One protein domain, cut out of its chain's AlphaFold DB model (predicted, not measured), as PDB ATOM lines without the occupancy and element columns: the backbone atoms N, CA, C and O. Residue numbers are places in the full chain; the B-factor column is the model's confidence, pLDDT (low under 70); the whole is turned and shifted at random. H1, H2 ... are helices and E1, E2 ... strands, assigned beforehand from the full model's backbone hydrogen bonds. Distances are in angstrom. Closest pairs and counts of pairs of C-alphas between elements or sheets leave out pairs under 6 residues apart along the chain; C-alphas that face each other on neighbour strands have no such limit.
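This is residues 41 to 176 of the 179 residues of an uncharacterized protein of Compostimonas suwonensis (UniProt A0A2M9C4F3). Two antiparallel sheets, E1 E2 E3 E4 and E5 E6 E7, are partly face to face as a sandwich with strands crossed at 43 degrees, and H1 leads away from the end of E3 as an arm. Residues 113 to 119, of which 113 to 115 belong to H1, stick out. The printed part has 136 residues, with one named helix and seven named strands in the order E1 E2 E3 H1 E4 E5 E6 E7; the class is mixed, with under half of the residues in named elements. It is compact, with a radius of gyration of the C-alphas of 16.0 A and spans of 50 by 35 by 23 A.

E1, residues 64 to 76, begins at C-alpha 64 (372.570, 88.133, 173.673), spans 24.9 A and bends by 88 degrees at residue 68. E2, residues 79 to 87, spans 24.2 A and bends by 52 degrees at residue 83. E3, residues 93 to 101, spans 25.6 A, and H1, residues 102 to 115, spans 21.2 A. E4 is residues 126 to 131, E5 138 to 142, E6 145 to 149 and E7 171 to 175, ending at C-alpha 175 (356.426, 94.998, 150.366).

E1 E2 E3 and E5 E6 E7 are meanders, each strand the antiparallel neighbour of the one before. N 73 and O 81 are 2.8 A apart, N 82 and O 98 2.9 A, N 97 and O 129 2.8 A, N 140 and O 147 3.1 A, and N 148 and O 172 2.9 A, within hydrogen-bond range. The closest C-alphas of E4 and E5, Ala 129 and Gly 140, are 5.0 A apart. H1 only grazes the strongly twisted first sheet, with residues 102 to 105; 8 of its 10 O i to N i+4 pairs are within range.

The C-alphas of Gly 116 and Gly 158, the two farthest apart, are 51.0 A apart. The printed part has no cut; the link E6 to E7, 21 residues, is long. Residues 41 to 63 and 105 to 124 are under pLDDT 70.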
ATOM      1  N   SER A  41     373.567 101.364 166.900       38.72
ATOM      2  CA  SER A  41     374.111 100.028 167.185       38.72
ATOM      3  C   SER A  41     373.039  98.939 167.285       38.72
ATOM      4  O   SER A  41     373.345  97.785 167.008       38.72
ATOM      5  N   ASP A  42     371.785  99.291 167.587       38.78
ATOM      6  CA  ASP A  42     370.671  98.333 167.642       38.78
ATOM      7  C   ASP A  42     370.137  97.965 166.243       38.78
ATOM      8  O   ASP A  42     369.335  97.051 166.080       38.78
ATOM      9  N   ARG A  43     370.594  98.659 165.192       37.38
ATOM     10  CA  ARG A  43     370.240  98.361 163.793       37.38
ATOM     11  C   ARG A  43     371.168  97.342 163.138       37.38
ATOM     12  O   ARG A  43     371.050  97.104 161.937       37.38
ATOM     13  N   MET A  44     372.125  96.781 163.878       31.55
ATOM     14  CA  MET A  44     373.006  95.771 163.309       31.55
ATOM     15  C   MET A  44     372.250  94.448 163.137       31.55
ATOM     16  O   MET A  44     371.627  93.985 164.093       31.55
ATOM     17  N   PRO A  45     372.327  93.797 161.962       32.66
ATOM     18  CA  PRO A  45     371.919  92.407 161.851       32.66
ATOM     19  C   PRO A  45     372.802  91.588 162.797       32.66
ATOM     20  O   PRO A  45     374.021  91.515 162.618       32.66
ATOM     21  N   ILE A  46     372.206  91.005 163.838       37.81
ATOM     22  CA  ILE A  46     372.895  90.000 164.645       37.81
ATOM     23  C   ILE A  46     372.990  88.758 163.761       37.81
ATOM     24  O   ILE A  46     372.008  88.050 163.541       37.81
ATOM     25  N   TYR A  47     374.176  88.527 163.203       32.47
ATOM     26  CA  TYR A  47     374.491  87.304 162.479       32.47
ATOM     27  C   TYR A  47     374.606  86.151 163.484       32.47
ATOM     28  O   TYR A  47     375.682  85.882 164.019       32.47
ATOM     29  N   LEU A  48     373.501  85.449 163.739       39.59
ATOM     30  CA  LEU A  48     373.507  84.129 164.375       39.59
ATOM     31  C   LEU A  48     373.939  83.089 163.331       39.59
ATOM     32  O   LEU A  48     373.139  82.295 162.851       39.59
ATOM     33  N   GLY A  49     375.192  83.155 162.878       31.89
ATOM     34  CA  GLY A  49     375.597  82.338 161.734       31.89
ATOM     35  C   GLY A  49     377.017  82.532 161.233       31.89
ATOM     36  O   GLY A  49     377.221  82.581 160.032       31.89
ATOM     37  N   VAL A  50     377.999  82.650 162.119       28.23
ATOM     38  CA  VAL A  50     379.399  82.277 161.853       28.23
ATOM     39  C   VAL A  50     380.065  82.050 163.204       28.23
ATOM     40  O   VAL A  50     379.720  82.707 164.183       28.23
ATOM     41  N   ALA A  51     381.006  81.112 163.259       33.94
ATOM     42  CA  ALA A  51     381.705  80.610 164.444       33.94
ATOM     43  C   ALA A  51     382.504  81.652 165.276       33.94
ATOM     44  O   ALA A  51     383.360  81.266 166.065       33.94
ATOM     45  N   GLU A  52     382.243  82.953 165.114       33.88
ATOM     46  CA  GLU A  52     382.984  84.067 165.719       33.88
ATOM     47  C   GLU A  52     382.104  85.262 166.146       33.88
ATOM     48  O   GLU A  52     382.627  86.331 166.454       33.88
ATOM     49  N   ALA A  53     380.775  85.125 166.237       38.31
ATOM     50  CA  ALA A  53     380.058  85.994 167.173       38.31
ATOM     51  C   ALA A  53     380.491  85.576 168.591       38.31
ATOM     52  O   ALA A  53     380.624  84.373 168.831       38.31
ATOM     53  N   PRO A  54     380.707  86.488 169.556       38.38
ATOM     54  CA  PRO A  54     380.816  86.115 170.962       38.38
ATOM     55  C   PRO A  54     379.432  85.648 171.450       38.38
ATOM     56  O   PRO A  54     378.776  86.285 172.259       38.38
ATOM     57  N   SER A  55     378.959  84.528 170.906       42.47
ATOM     58  CA  SER A  55     377.749  83.798 171.258       42.47
ATOM     59  C   SER A  55     378.082  82.815 172.375       42.47
ATOM     60  O   SER A  55     377.865  81.603 172.295       42.47
ATOM     61  N   GLY A  56     378.687  83.357 173.418       43.22
ATOM     62  CA  GLY A  56     378.580  82.814 174.749       43.22
ATOM     63  C   GLY A  56     378.043  83.949 175.603       43.22
ATOM     64  O   GLY A  56     378.546  85.066 175.455       43.22
ATOM     65  N   PRO A  57     377.068  83.708 176.492       45.56
ATOM     66  CA  PRO A  57     376.931  84.616 177.614       45.56
ATOM     67  C   PRO A  57     378.325  84.829 178.219       45.56
ATOM     68  O   PRO A  57     379.139  83.897 178.266       45.56
ATOM     69  N   ASP A  58     378.622  86.037 178.690       51.47
ATOM     70  CA  ASP A  58     379.746  86.163 179.611       51.47
ATOM     71  C   ASP A  58     379.491  85.264 180.839       51.47
ATOM     72  O   ASP A  58     378.439  84.636 180.986       51.47
ATOM     73  N   ALA A  59     380.439  85.192 181.768       48.69
ATOM     74  CA  ALA A  59     380.259  84.394 182.980       48.69
ATOM     75  C   ALA A  59     378.988  84.758 183.797       48.69
ATOM     76  O   ALA A  59     378.650  84.028 184.727       48.69
ATOM     77  N   SER A  60     378.292  85.859 183.465       52.38
ATOM     78  CA  SER A  60     377.040  86.296 184.085       52.38
ATOM     79  C   SER A  60     375.761  85.821 183.384       52.38
ATOM     80  O   SER A  60     374.687  85.952 183.972       52.38
ATOM     81  N   GLY A  61     375.830  85.247 182.177       57.12
ATOM     82  CA  GLY A  61     374.628  84.739 181.501       57.12
ATOM     83  C   GLY A  61     373.864  85.764 180.657       57.12
ATOM     84  O   GLY A  61     372.858  85.386 180.069       57.12
ATOM     85  N   ARG A  62     374.272  87.041 180.625       57.50
ATOM     86  CA  ARG A  62     373.338  88.127 180.269       57.50
ATOM     87  C   ARG A  62     373.397  88.643 178.839       57.50
ATOM     88  O   ARG A  62     372.393  89.164 178.385       57.50
ATOM     89  N   TYR A  63     374.512  88.519 178.123       63.53
ATOM     90  CA  TYR A  63     374.615  89.089 176.772       63.53
ATOM     91  C   TYR A  63     373.978  88.199 175.704       63.53
ATOM     92  O   TYR A  63     374.198  86.987 175.689       63.53
ATOM     93  N   GLY A  64     373.248  88.819 174.774       74.62
ATOM     94  CA  GLY A  64     372.570  88.133 173.673       74.62
ATOM     95  C   GLY A  64     371.053  88.281 173.722       74.62
ATOM     96  O   GLY A  64     370.538  89.236 174.299       74.62
ATOM     97  N   LEU A  65     370.346  87.374 173.048       78.50
ATOM     98  CA  LEU A  65     368.887  87.290 173.063       78.50
ATOM     99  C   LEU A  65     368.436  86.492 174.294       78.50
ATOM    100  O   LEU A  65     368.876  85.359 174.486       78.50
ATOM    101  N   ASP A  66     367.532  87.053 175.090       78.12
ATOM    102  CA  ASP A  66     366.870  86.335 176.175       78.12
ATOM    103  C   ASP A  66     365.742  85.468 175.605       78.12
ATOM    104  O   ASP A  66     364.669  85.963 175.249       78.12
ATOM    105  N   ILE A  67     365.981  84.159 175.518       71.56
ATOM    106  CA  ILE A  67     365.024  83.207 174.947       71.56
ATOM    107  C   ILE A  67     363.707  83.157 175.736       71.56
ATOM    108  O   ILE A  67     362.642  83.032 175.132       71.56
ATOM    109  N   ASP A  68     363.746  83.348 177.057       74.62
ATOM    110  CA  ASP A  68     362.560  83.292 177.921       74.62
ATOM    111  C   ASP A  68     361.671  84.530 177.745       74.62
ATOM    112  O   ASP A  68     360.469  84.510 178.049       74.62
ATOM    113  N   SER A  69     362.233  85.605 177.191       77.38
ATOM    114  CA  SER A  69     361.497  86.801 176.787       77.38
ATOM    115  C   SER A  69     360.863  86.690 175.394       77.38
ATOM    116  O   SER A  69     360.015  87.517 175.052       77.38
ATOM    117  N   THR A  70     361.226  85.678 174.595       80.94
ATOM    118  CA  THR A  70     360.754  85.576 173.208       80.94
ATOM    119  C   THR A  70     359.277  85.213 173.121       80.94
ATOM    120  O   THR A  70     358.762  84.353 173.838       80.94
ATOM    121  N   ARG A  71     358.546  85.891 172.240       83.94
ATOM    122  CA  ARG A  71     357.114  85.692 172.026       83.94
ATOM    123  C   ARG A  71     356.828  85.665 170.539       83.94
ATOM    124  O   ARG A  71     357.284  86.530 169.796       83.94
ATOM    125  N   PHE A  72     356.045  84.682 170.123       86.81
ATOM    126  CA  PHE A  72     355.530  84.611 168.765       86.81
ATOM    127  C   PHE A  72     354.533  85.750 168.513       86.81
ATOM    128  O   PHE A  72     353.679  86.026 169.357       86.81
ATOM    129  N   LEU A  73     354.642  86.398 167.353       89.00
ATOM    130  CA  LEU A  73     353.742  87.467 166.927       89.00
ATOM    131  C   LEU A  73     352.812  87.013 165.803       89.00
ATOM    132  O   LEU A  73     351.598  87.183 165.913       89.00
ATOM    133  N   ALA A  74     353.382  86.500 164.711       92.88
ATOM    134  CA  ALA A  74     352.650  86.139 163.503       92.88
ATOM    135  C   ALA A  74     353.488  85.241 162.584       92.88
ATOM    136  O   ALA A  74     354.709  85.204 162.685       92.88
ATOM    137  N   GLU A  75     352.819  84.575 161.648       94.19
ATOM    138  CA  GLU A  75     353.446  83.962 160.476       94.19
ATOM    139  C   GLU A  75     353.170  84.845 159.248       94.19
ATOM    140  O   GLU A  75     352.053  85.347 159.085       94.19
ATOM    141  N   HIS A  76     354.171  85.044 158.390       95.81
ATOM    142  CA  HIS A  76     354.053  85.794 157.141       95.81
ATOM    143  C   HIS A  76     354.929  85.172 156.054       95.81
ATOM    144  O   HIS A  76     356.142  85.089 156.213       95.81
ATOM    145  N   GLU A  77     354.315  84.748 154.946       95.06
ATOM    146  CA  GLU A  77     355.021  84.204 153.773       95.06
ATOM    147  C   GLU A  77     356.010  83.072 154.115       95.06
ATOM    148  O   GLU A  77     357.109  83.002 153.580       95.06
ATOM    149  N   GLY A  78     355.618  82.172 155.024       93.06
ATOM    150  CA  GLY A  78     356.466  81.056 155.453       93.06
ATOM    151  C   GLY A  78     357.553  81.439 156.458       93.06
ATOM    152  O   GLY A  78     358.386  80.600 156.775       93.06
ATOM    153  N   ASN A  79     357.538  82.662 156.989       92.94
ATOM    154  CA  ASN A  79     358.408  83.104 158.072       92.94
ATOM    155  C   ASN A  79     357.617  83.278 159.372       92.94
ATOM    156  O   ASN A  79     356.549  83.892 159.393       92.94
ATOM    157  N   LEU A  80     358.158  82.774 160.473       90.19
ATOM    158  CA  LEU A  80     357.654  82.954 161.826       90.19
ATOM    159  C   LEU A  80     358.331  84.170 162.447       90.19
ATOM    160  O   LEU A  80     359.555  84.258 162.514       90.19
ATOM    161  N   LEU A  81     357.519  85.123 162.891       91.44
ATOM    162  CA  LEU A  81     357.974  86.399 163.418       91.44
ATOM    163  C   LEU A  81     357.827  86.403 164.936       91.44
ATOM    164  O   LEU A  81     356.743  86.152 165.474       91.44
ATOM    165  N   TYR A  82     358.913  86.742 165.619       90.75
ATOM    166  CA  TYR A  82     358.997  86.781 167.074       90.75
ATOM    167  C   TYR A  82     359.464  88.147 167.551       90.75
ATOM    168  O   TYR A  82     360.171  88.866 166.849       90.75
ATOM    169  N   VAL A  83     359.120  88.481 168.786       90.31
ATOM    170  CA  VAL A  83     359.741  89.580 169.524       90.31
ATOM    171  C   VAL A  83     360.474  89.023 170.732       90.31
ATOM    172  O   VAL A  83     359.975  88.097 171.359       90.31
ATOM    173  N   GLY A  84     361.631  89.578 171.072       86.62
ATOM    174  CA  GLY A  84     362.363  89.228 172.289       86.62
ATOM    175  C   GLY A  84     363.218  90.382 172.793       86.62
ATOM    176  O   GLY A  84     363.404  91.380 172.096       86.62
ATOM    177  N   LEU A  85     363.719  90.250 174.013       85.69
ATOM    178  CA  LEU A  85     364.673  91.161 174.629       85.69
ATOM    179  C   LEU A  85     366.091  90.731 174.283       85.69
ATOM    180  O   LEU A  85     366.417  89.545 174.298       85.69
ATOM    181  N   SER A  86     366.940  91.705 173.994       83.88
ATOM    182  CA  SER A  86     368.373  91.510 173.867       83.88
ATOM    183  C   SER A  86     369.122  92.475 174.771       83.88
ATOM    184  O   SER A  86     368.712  93.624 174.931       83.88
ATOM    185  N   TYR A  87     370.225  91.997 175.340       80.94
ATOM    186  CA  TYR A  87     371.094  92.767 176.217       80.94
ATOM    187  C   TYR A  87     372.481  92.913 175.590       80.94
ATOM    188  O   TYR A  87     373.102  91.924 175.175       80.94
ATOM    189  N   ASP A  88     372.975  94.149 175.528       78.94
ATOM    190  CA  ASP A  88     374.331  94.455 175.068       78.94
ATOM    191  C   ASP A  88     375.378  94.295 176.199       78.94
ATOM    192  O   ASP A  88     375.012  94.243 177.375       78.94
ATOM    193  N   PRO A  89     376.694  94.273 175.883       74.44
ATOM    194  CA  PRO A  89     377.797  94.234 176.858       74.44
ATOM    195  C   PRO A  89     377.793  95.314 177.953       74.44
ATOM    196  O   PRO A  89     378.619  95.281 178.863       74.44
ATOM    197  N   ARG A  90     376.931  96.325 177.834       79.06
ATOM    198  CA  ARG A  90     376.777  97.441 178.770       79.06
ATOM    199  C   ARG A  90     375.468  97.336 179.559       79.06
ATOM    200  O   ARG A  90     375.089  98.318 180.192       79.06
ATOM    201  N   ASP A  91     374.811  96.172 179.529       71.00
ATOM    202  CA  ASP A  91     373.514  95.894 180.166       71.00
ATOM    203  C   ASP A  91     372.383  96.784 179.608       71.00
ATOM    204  O   ASP A  91     371.390  97.059 180.279       71.00
ATOM    205  N   SER A  92     372.542  97.272 178.369       80.94
ATOM    206  CA  SER A  92     371.495  98.024 177.676       80.94
ATOM    207  C   SER A  92     370.508  97.049 177.056       80.94
ATOM    208  O   SER A  92     370.895  96.162 176.298       80.94
ATOM    209  N   GLU A  93     369.234  97.237 177.376       82.94
ATOM    210  CA  GLU A  93     368.143  96.389 176.918       82.94
ATOM    211  C   GLU A  93     367.501  96.944 175.636       82.94
ATOM    212  O   GLU A  93     367.141  98.124 175.559       82.94
ATOM    213  N   SER A  94     367.320  96.069 174.650       85.69
ATOM    214  CA  SER A  94     366.737  96.360 173.340       85.69
ATOM    215  C   SER A  94     365.650  95.341 173.001       85.69
ATOM    216  O   SER A  94     365.773  94.161 173.311       85.69
ATOM    217  N   ILE A  95     364.583  95.776 172.326       88.62
ATOM    218  CA  ILE A  95     363.573  94.871 171.762       88.62
ATOM    219  C   ILE A  95     364.024  94.482 170.366       88.62
ATOM    220  O   ILE A  95     364.274  95.362 169.548       88.62
ATOM    221  N   CYS A  96     364.075  93.190 170.077       90.44
ATOM    222  CA  CYS A  96     364.401  92.658 168.766       90.44
ATOM    223  C   CYS A  96     363.171  92.034 168.108       90.44
ATOM    224  O   CYS A  96     362.477  91.227 168.725       90.44
ATOM    225  N   LEU A  97     362.930  92.387 166.845       92.38
ATOM    226  CA  LEU A  97     362.076  91.637 165.931       92.38
ATOM    227  C   LEU A  97     362.942  90.586 165.237       92.38
ATOM    228  O   LEU A  97     363.970  90.912 164.639       92.38
ATOM    229  N   LEU A  98     362.517  89.336 165.321       91.75
ATOM    230  CA  LEU A  98     363.225  88.175 164.805       91.75
ATOM    231  C   LEU A  98     362.347  87.461 163.780       91.75
ATOM    232  O   LEU A  98     361.122  87.477 163.901       91.75
ATOM    233  N   SER A  99     362.980  86.818 162.809       91.69
ATOM    234  CA  SER A  99     362.328  86.004 161.790       91.69
ATOM    235  C   SER A  99     363.009  84.646 161.690       91.69
ATOM    236  O   SER A  99     364.236  84.571 161.706       91.69
ATOM    237  N   GLU A 100     362.225  83.588 161.557       87.88
ATOM    238  CA  GLU A 100     362.701  82.222 161.335       87.88
ATOM    239  C   GLU A 100     361.876  81.574 160.216       87.88
ATOM    240  O   GLU A 100     360.647  81.649 160.268       87.88
ATOM    241  N   PRO A 101     362.488  80.927 159.212       89.00
ATOM    242  CA  PRO A 101     361.729  80.177 158.217       89.00
ATOM    243  C   PRO A 101     360.938  79.037 158.880       89.00
ATOM    244  O   PRO A 101     361.487  78.207 159.605       89.00
ATOM    245  N   ALA A 102     359.632  78.964 158.630       85.00
ATOM    246  CA  ALA A 102     358.736  77.987 159.251       85.00
ATOM    247  C   ALA A 102     359.103  76.535 158.897       85.00
ATOM    248  O   ALA A 102     358.856  75.613 159.677       85.00
ATOM    249  N   ASP A 103     359.701  76.317 157.724       81.75
ATOM    250  CA  ASP A 103     360.157  75.004 157.274       81.75
ATOM    251  C   ASP A 103     361.487  74.570 157.916       81.75
ATOM    252  O   ASP A 103     361.785  73.370 157.938       81.75
ATOM    253  N   GLU A 104     362.255  75.495 158.503       74.75
ATOM    254  CA  GLU A 104     363.455  75.165 159.278       74.75
ATOM    255  C   GLU A 104     363.112  74.585 160.655       74.75
ATOM    256  O   GLU A 104     363.749  73.611 161.061       74.75
ATOM    257  N   ILE A 105     362.039  75.032 161.323       64.50
ATOM    258  CA  ILE A 105     361.631  74.468 162.628       64.50
ATOM    259  C   ILE A 105     361.439  72.948 162.553       64.50
ATOM    260  O   ILE A 105     361.902  72.200 163.420       64.50
ATOM    261  N   VAL A 106     360.806  72.471 161.479       61.59
ATOM    262  CA  VAL A 106     360.562  71.037 161.268       61.59
ATOM    263  C   VAL A 106     361.880  70.265 161.173       61.59
ATOM    264  O   VAL A 106     361.993  69.161 161.708       61.59
ATOM    265  N   ARG A 107     362.905  70.843 160.538       59.34
ATOM    266  CA  ARG A 107     364.219  70.198 160.399       59.34
ATOM    267  C   ARG A 107     364.929  70.073 161.743       59.34
ATOM    268  O   ARG A 107     365.544  69.040 162.000       59.34
ATOM    269  N   HIS A 108     364.800  71.074 162.609       58.66
ATOM    270  CA  HIS A 108     365.468  71.089 163.911       58.66
ATOM    271  C   HIS A 108     364.844  70.078 164.878       58.66
ATOM    272  O   HIS A 108     365.569  69.315 165.516       58.66
ATOM    273  N   THR A 109     363.510  69.977 164.914       54.59
ATOM    274  CA  THR A 109     362.819  68.973 165.745       54.59
ATOM    275  C   THR A 109     363.150  67.538 165.316       54.59
ATOM    276  O   THR A 109     363.298  66.651 166.156       54.59
ATOM    277  N   LEU A 110     363.301  67.290 164.010       56.16
ATOM    278  CA  LEU A 110     363.668  65.965 163.501       56.16
ATOM    279  C   LEU A 110     365.128  65.605 163.814       56.16
ATOM    280  O   LEU A 110     365.408  64.454 164.141       56.16
ATOM    281  N   HIS A 111     366.041  66.581 163.784       56.47
ATOM    282  CA  HIS A 111     367.451  66.352 164.104       56.47
ATOM    283  C   HIS A 111     367.660  65.975 165.582       56.47
ATOM    284  O   HIS A 111     368.438  65.074 165.886       56.47
ATOM    285  N   GLU A 112     366.927  66.585 166.518       52.34
ATOM    286  CA  GLU A 112     367.001  66.189 167.934       52.34
ATOM    287  C   GLU A 112     366.541  64.747 168.171       52.34
ATOM    288  O   GLU A 112     367.176  64.004 168.925       52.34
ATOM    289  N   ALA A 113     365.461  64.341 167.498       58.31
ATOM    290  CA  ALA A 113     364.933  62.986 167.591       58.31
ATOM    291  C   ALA A 113     365.903  61.939 167.015       58.31
ATOM    292  O   ALA A 113     365.943  60.809 167.501       58.31
ATOM    293  N   GLU A 114     366.685  62.309 165.999       59.38
ATOM    294  CA  GLU A 114     367.617  61.412 165.314       59.38
ATOM    295  C   GLU A 114     368.984  61.309 166.017       59.38
ATOM    296  O   GLU A 114     369.552  60.219 166.090       59.38
ATOM    297  N   PHE A 115     369.500  62.406 166.586       59.03
ATOM    298  CA  PHE A 115     370.875  62.462 167.110       59.03
ATOM    299  C   PHE A 115     370.988  62.481 168.639       59.03
ATOM    300  O   PHE A 115     372.096  62.380 169.168       59.03
ATOM    301  N   GLY A 116     369.876  62.572 169.378       50.66
ATOM    302  CA  GLY A 116     369.869  62.453 170.843       50.66
ATOM    303  C   GLY A 116     370.668  63.537 171.582       50.66
ATOM    304  O   GLY A 116     370.930  63.411 172.779       50.66
ATOM    305  N   THR A 117     371.075  64.603 170.893       52.41
ATOM    306  CA  THR A 117     371.745  65.756 171.487       52.41
ATOM    307  C   THR A 117     370.710  66.673 172.123       52.41
ATOM    308  O   THR A 117     370.150  67.535 171.461       52.41
ATOM    309  N   THR A 118     370.515  66.545 173.432       50.62
ATOM    310  CA  THR A 118     369.676  67.423 174.276       50.62
ATOM    311  C   THR A 118     370.261  68.827 174.498       50.62
ATOM    312  O   THR A 118     369.906  69.516 175.451       50.62
ATOM    313  N   GLY A 119     371.240  69.237 173.690       42.31
ATOM    314  CA  GLY A 119     372.235  70.205 174.139       42.31
ATOM    315  C   GLY A 119     372.083  71.626 173.627       42.31
ATOM    316  O   GLY A 119     372.385  72.548 174.375       42.31
ATOM    317  N   ARG A 120     371.713  71.825 172.360       43.56
ATOM    318  CA  ARG A 120     371.753  73.143 171.710       43.56
ATOM    319  C   ARG A 120     371.042  73.069 170.362       43.56
ATOM    320  O   ARG A 120     371.666  72.757 169.350       43.56
ATOM    321  N   ILE A 121     369.750  73.376 170.342       48.06
ATOM    322  CA  ILE A 121     369.102  73.781 169.096       48.06
ATOM    323  C   ILE A 121     369.661  75.166 168.780       48.06
ATOM    324  O   ILE A 121     369.351  76.142 169.461       48.06
ATOM    325  N   GLY A 122     370.564  75.251 167.807       50.47
ATOM    326  CA  GLY A 122     370.895  76.541 167.221       50.47
ATOM    327  C   GLY A 122     369.700  76.958 166.383       50.47
ATOM    328  O   GLY A 122     369.499  76.373 165.334       50.47
ATOM    329  N   PHE A 123     368.878  77.890 166.853       57.19
ATOM    330  CA  PHE A 123     367.843  78.478 166.009       57.19
ATOM    331  C   PHE A 123     368.516  79.441 165.030       57.19
ATOM    332  O   PHE A 123     369.255  80.337 165.451       57.19
ATOM    333  N   THR A 124     368.271  79.274 163.733       66.56
ATOM    334  CA  THR A 124     368.691  80.217 162.687       66.56
ATOM    335  C   THR A 124     367.708  81.386 162.634       66.56
ATOM    336  O   THR A 124     367.044  81.645 161.636       66.56
ATOM    337  N   MET A 125     367.595  82.117 163.745       72.12
ATOM    338  CA  MET A 125     366.779  83.326 163.774       72.12
ATOM    339  C   MET A 125     367.542  84.461 163.096       72.12
ATOM    340  O   MET A 125     368.625  84.861 163.530       72.12
ATOM    341  N   ALA A 126     366.962  85.027 162.046       82.44
ATOM    342  CA  ALA A 126     367.425  86.280 161.488       82.44
ATOM    343  C   ALA A 126     366.895  87.439 162.336       82.44
ATOM    344  O   ALA A 126     365.697  87.555 162.594       82.44
ATOM    345  N   THR A 127     367.784  88.337 162.751       82.44
ATOM    346  CA  THR A 127     367.356  89.594 163.371       82.44
ATOM    347  C   THR A 127     366.892  90.553 162.286       82.44
ATOM    348  O   THR A 127     367.680  90.943 161.426       82.44
ATOM    349  N   VAL A 128     365.621  90.948 162.340       83.88
ATOM    350  CA  VAL A 128     365.033  91.929 161.419       83.88
ATOM    351  C   VAL A 128     365.430  93.341 161.845       83.88
ATOM    352  O   VAL A 128     365.865  94.142 161.020       83.88
ATOM    353  N   ALA A 129     365.298  93.648 163.139       88.38
ATOM    354  CA  ALA A 129     365.718  94.914 163.737       88.38
ATOM    355  C   ALA A 129     365.769  94.804 165.266       88.38
ATOM    356  O   ALA A 129     364.974  94.056 165.833       88.38
ATOM    357  N   CYS A 130     366.614  95.596 165.936       87.69
ATOM    358  CA  CYS A 130     366.567  95.774 167.389       87.69
ATOM    359  C   CYS A 130     366.486  97.255 167.797       87.69
ATOM    360  O   CYS A 130     366.844  98.159 167.038       87.69
ATOM    361  N   GLY A 131     365.997  97.519 169.007       87.62
ATOM    362  CA  GLY A 131     366.051  98.826 169.660       87.62
ATOM    363  C   GLY A 131     364.819  99.148 170.494       87.62
ATOM    364  O   GLY A 131     364.019  98.283 170.841       87.62
ATOM    365  N   GLY A 132     364.656 100.426 170.821       85.06
ATOM    366  CA  GLY A 132     363.485 100.926 171.531       85.06
ATOM    367  C   GLY A 132     362.278 101.183 170.633       85.06
ATOM    368  O   GLY A 132     362.412 101.801 169.582       85.06
ATOM    369  N   VAL A 133     361.089 100.795 171.101       83.81
ATOM    370  CA  VAL A 133     359.785 101.008 170.425       83.81
ATOM    371  C   VAL A 133     358.899 102.062 171.099       83.81
ATOM    372  O   VAL A 133     357.758 102.299 170.691       83.81
ATOM    373  N   ARG A 134     359.377 102.658 172.200       81.62
ATOM    374  CA  ARG A 134     358.569 103.547 173.044       81.62
ATOM    375  C   ARG A 134     358.256 104.873 172.356       81.62
ATOM    376  O   ARG A 134     357.097 105.295 172.326       81.62
ATOM    377  N   ASP A 135     359.298 105.506 171.829       83.25
ATOM    378  CA  ASP A 135     359.233 106.863 171.278       83.25
ATOM    379  C   ASP A 135     359.092 106.876 169.751       83.25
ATOM    380  O   ASP A 135     358.650 107.870 169.178       83.25
ATOM    381  N   ALA A 136     359.424 105.766 169.088       88.06
ATOM    382  CA  ALA A 136     359.290 105.586 167.649       88.06
ATOM    383  C   ALA A 136     359.049 104.104 167.313       88.06
ATOM    384  O   ALA A 136     359.402 103.241 168.118       88.06
ATOM    385  N   PRO A 137     358.470 103.786 166.142       91.31
ATOM    386  CA  PRO A 137     358.392 102.409 165.672       91.31
ATOM    387  C   PRO A 137     359.788 101.827 165.429       91.31
ATOM    388  O   PRO A 137     360.702 102.538 165.005       91.31
ATOM    389  N   LEU A 138     359.923 100.522 165.643       90.94
ATOM    390  CA  LEU A 138     361.083  99.747 165.226       90.94
ATOM    391  C   LEU A 138     360.856  99.257 163.793       90.94
ATOM    392  O   LEU A 138     359.851  98.604 163.516       90.94
ATOM    393  N   TRP A 139     361.788  99.572 162.898       93.31
ATOM    394  CA  TRP A 139     361.709  99.238 161.476       93.31
ATOM    395  C   TRP A 139     362.825  98.284 161.085       93.31
ATOM    396  O   TRP A 139     363.961  98.463 161.530       93.31
ATOM    397  N   GLY A 140     362.520  97.338 160.205       92.19
ATOM    398  CA  GLY A 140     363.523  96.481 159.586       92.19
ATOM    399  C   GLY A 140     363.045  95.921 158.257       92.19
ATOM    400  O   GLY A 140     361.848  95.900 157.978       92.19
ATOM    401  N   VAL A 141     363.991  95.488 157.431       92.81
ATOM    402  CA  VAL A 141     363.714  94.859 156.138       92.81
ATOM    403  C   VAL A 141     364.206  93.427 156.200       92.81
ATOM    404  O   VAL A 141     365.352  93.185 156.577       92.81
ATOM    405  N   TYR A 142     363.349  92.489 155.827       92.81
ATOM    406  CA  TYR A 142     363.688  91.077 155.766       92.81
ATOM    407  C   TYR A 142     362.899  90.407 154.647       92.81
ATOM    408  O   TYR A 142     361.705  90.654 154.503       92.81
ATOM    409  N   ASP A 143     363.586  89.595 153.843       92.88
ATOM    410  CA  ASP A 143     362.986  88.786 152.775       92.88
ATOM    411  C   ASP A 143     362.013  89.570 151.868       92.88
ATOM    412  O   ASP A 143     360.836  89.253 151.733       92.88
ATOM    413  N   GLY A 144     362.482  90.700 151.325       93.94
ATOM    414  CA  GLY A 144     361.688  91.545 150.420       93.94
ATOM    415  C   GLY A 144     360.541  92.324 151.077       93.94
ATOM    416  O   GLY A 144     359.810  93.028 150.381       93.94
ATOM    417  N   ASN A 145     360.400  92.256 152.399       96.38
ATOM    418  CA  ASN A 145     359.349  92.915 153.158       96.38
ATOM    419  C   ASN A 145     359.927  93.935 154.146       96.38
ATOM    420  O   ASN A 145     360.976  93.722 154.750       96.38
ATOM    421  N   GLU A 146     359.228  95.051 154.326       96.12
ATOM    422  CA  GLU A 146     359.488  96.015 155.390       96.12
ATOM    423  C   GLU A 146     358.530  95.741 156.549       96.12
ATOM    424  O   GLU A 146     357.315  95.656 156.362       96.12
ATOM    425  N   TYR A 147     359.079  95.634 157.752       96.00
ATOM    426  CA  TYR A 147     358.344  95.385 158.980       96.00
ATOM    427  C   TYR A 147     358.394  96.606 159.890       96.00
ATOM    428  O   TYR A 147     359.420  97.277 160.009       96.00
ATOM    429  N   MET A 148     357.279  96.853 160.568       95.56
ATOM    430  CA  MET A 148     357.131  97.898 161.570       95.56
ATOM    431  C   MET A 148     356.571  97.291 162.852       95.56
ATOM    432  O   MET A 148     355.426  96.832 162.885       95.56
ATOM    433  N   LEU A 149     357.363  97.338 163.918       93.81
ATOM    434  CA  LEU A 149     356.950  96.970 165.264       93.81
ATOM    435  C   LEU A 149     356.660  98.234 166.084       93.81
ATOM    436  O   LEU A 149     357.474  99.151 166.176       93.81
ATOM    437  N   LEU A 150     355.478  98.280 166.686       92.25
ATOM    438  CA  LEU A 150     354.949  99.421 167.425       92.25
ATOM    439  C   LEU A 150     354.724  99.065 168.892       92.25
ATOM    440  O   LEU A 150     354.286  97.962 169.209       92.25
ATOM    441  N   ARG A 151     354.896 100.024 169.805       89.69
ATOM    442  CA  ARG A 151     354.407  99.847 171.181       89.69
ATOM    443  C   ARG A 151     352.888  99.692 171.245       89.69
ATOM    444  O   ARG A 151     352.153 100.123 170.353       89.69
ATOM    445  N   ASP A 152     352.411  99.158 172.361       84.50
ATOM    446  CA  ASP A 152     350.981  99.062 172.631       84.50
ATOM    447  C   ASP A 152     350.297 100.432 172.641       84.50
ATOM    448  O   ASP A 152     350.804 101.424 173.182       84.50
ATOM    449  N   GLY A 153     349.134 100.483 171.987       85.31
ATOM    450  CA  GLY A 153     348.341 101.700 171.831       85.31
ATOM    451  C   GLY A 153     349.010 102.791 170.990       85.31
ATOM    452  O   GLY A 153     348.552 103.934 171.031       85.31
ATOM    453  N   ALA A 154     350.089 102.491 170.255       88.75
ATOM    454  CA  ALA A 154     350.651 103.437 169.300       88.75
ATOM    455  C   ALA A 154     349.595 103.817 168.243       88.75
ATOM    456  O   ALA A 154     348.837 102.952 167.792       88.75
ATOM    457  N   PRO A 155     349.523 105.094 167.833       88.88
ATOM    458  CA  PRO A 155     348.622 105.497 166.766       88.88
ATOM    459  C   PRO A 155     349.049 104.844 165.446       88.88
ATOM    460  O   PRO A 155     350.204 104.937 165.046       88.88
ATOM    461  N   THR A 156     348.100 104.214 164.754       90.31
ATOM    462  CA  THR A 156     348.312 103.553 163.449       90.31
ATOM    463  C   THR A 156     347.631 104.296 162.299       90.31
ATOM    464  O   THR A 156     347.472 103.755 161.203       90.31
ATOM    465  N   GLY A 157     347.170 105.527 162.546       91.62
ATOM    466  CA  GLY A 157     346.456 106.335 161.558       91.62
ATOM    467  C   GLY A 157     347.282 106.514 160.283       91.62
ATOM    468  O   GLY A 157     348.453 106.876 160.353       91.62
ATOM    469  N   GLY A 158     346.675 106.232 159.128       90.00
ATOM    470  CA  GLY A 158     347.322 106.336 157.817       90.00
ATOM    471  C   GLY A 158     348.256 105.178 157.448       90.00
ATOM    472  O   GLY A 158     348.747 105.154 156.325       90.00
ATOM    473  N   ALA A 159     348.487 104.196 158.332       93.06
ATOM    474  CA  ALA A 159     349.333 103.044 158.004       93.06
ATOM    475  C   ALA A 159     348.754 102.246 156.821       93.06
ATOM    476  O   ALA A 159     349.461 101.968 155.857       93.06
ATOM    477  N   VAL A 160     347.450 101.957 156.848       93.31
ATOM    478  CA  VAL A 160     346.765 101.244 155.753       93.31
ATOM    479  C   VAL A 160     346.852 102.027 154.442       93.31
ATOM    480  O   VAL A 160     347.202 101.457 153.412       93.31
ATOM    481  N   ASP A 161     346.617 103.340 154.485       95.38
ATOM    482  CA  ASP A 161     346.701 104.208 153.301       95.38
ATOM    483  C   ASP A 161     348.129 104.266 152.727       95.38
ATOM    484  O   ASP A 161     348.317 104.424 151.523       95.38
ATOM    485  N   ALA A 162     349.142 104.086 153.580       93.88
ATOM    486  CA  ALA A 162     350.551 103.985 153.204       93.88
ATOM    487  C   ALA A 162     350.990 102.562 152.786       93.88
ATOM    488  O   ALA A 162     352.193 102.304 152.656       93.88
ATOM    489  N   GLY A 163     350.036 101.647 152.577       96.50
ATOM    490  CA  GLY A 163     350.267 100.290 152.078       96.50
ATOM    491  C   GLY A 163     350.625  99.257 153.147       96.50
ATOM    492  O   GLY A 163     351.050  98.158 152.799       96.50
ATOM    493  N   TRP A 164     350.476  99.581 154.434       97.56
ATOM    494  CA  TRP A 164     350.774  98.646 155.518       97.56
ATOM    495  C   TRP A 164     349.627  97.672 155.778       97.56
ATOM    496  O   TRP A 164     348.470  98.061 155.944       97.56
ATOM    497  N   THR A 165     349.983  96.401 155.923       97.62
ATOM    498  CA  THR A 165     349.102  95.316 156.353       97.62
ATOM    499  C   THR A 165     349.411  94.951 157.799       97.62
ATOM    500  O   THR A 165     350.569  94.794 158.184       97.62
ATOM    501  N   ARG A 166     348.377  94.818 158.629       96.12
ATOM    502  CA  ARG A 166     348.530  94.442 160.038       96.12
ATOM    503  C   ARG A 166     348.640  92.922 160.173       96.12
ATOM    504  O   ARG A 166     347.695  92.226 159.819       96.12
ATOM    505  N   LEU A 167     349.744  92.435 160.740       95.06
ATOM    506  CA  LEU A 167     349.961  91.011 161.042       95.06
ATOM    507  C   LEU A 167     349.633  90.665 162.496       95.06
ATOM    508  O   LEU A 167     349.049  89.627 162.783       95.06
ATOM    509  N   HIS A 168     349.978  91.563 163.418       93.62
ATOM    510  CA  HIS A 168     349.696  91.439 164.848       93.62
ATOM    511  C   HIS A 168     349.191  92.781 165.392       93.62
ATOM    512  O   HIS A 168     349.226  93.806 164.707       93.62
ATOM    513  N   ALA A 169     348.751  92.819 166.652       89.88
ATOM    514  CA  ALA A 169     348.318  94.055 167.292       89.88
ATOM    515  C   ALA A 169     349.344  95.200 167.147       89.88
ATOM    516  O   ALA A 169     348.951  96.351 166.945       89.88
ATOM    517  N   ASN A 170     350.624  94.831 167.145       92.25
ATOM    518  CA  ASN A 170     351.791  95.704 167.151       92.25
ATOM    519  C   ASN A 170     352.714  95.539 165.942       92.25
ATOM    520  O   ASN A 170     353.687  96.275 165.842       92.25
ATOM    521  N   LEU A 171     352.450  94.572 165.064       94.81
ATOM    522  CA  LEU A 171     353.325  94.250 163.940       94.81
ATOM    523  C   LEU A 171     352.598  94.507 162.632       94.81
ATOM    524  O   LEU A 171     351.487  94.014 162.413       94.81
ATOM    525  N   TRP A 172     353.256  95.263 161.771       97.12
ATOM    526  CA  TRP A 172     352.779  95.610 160.447       97.12
ATOM    527  C   TRP A 172     353.850  95.270 159.422       97.12
ATOM    528  O   TRP A 172     355.040  95.296 159.733       97.12
ATOM    529  N   VAL A 173     353.413  94.965 158.209       97.81
ATOM    530  CA  VAL A 173     354.277  94.620 157.084       97.81
ATOM    531  C   VAL A 173     353.828  95.346 155.827       97.81
ATOM    532  O   VAL A 173     352.640  95.640 155.663       97.81
ATOM    533  N   ARG A 174     354.757  95.615 154.922       97.00
ATOM    534  CA  ARG A 174     354.463  95.932 153.525       97.00
ATOM    535  C   ARG A 174     355.588  95.427 152.620       97.00
ATOM    536  O   ARG A 174     356.702  95.244 153.108       97.00
ATOM    537  N   PRO A 175     355.351  95.283 151.308       96.75
ATOM    538  CA  PRO A 175     356.426  94.998 150.366       96.75
ATOM    539  C   PRO A 175     357.508  96.083 150.413       96.75
ATOM    540  O   PRO A 175     357.198  97.280 150.392       96.75
ATOM    541  N   TYR A 176     358.776  95.677 150.451       94.12
ATOM    542  CA  TYR A 176     359.898  96.604 150.370       94.12
ATOM    543  C   TYR A 176     360.112  97.027 148.914       94.12
ATOM    544  O   TYR A 176     360.480  96.227 148.054       94.12
TER     545      TYR A 176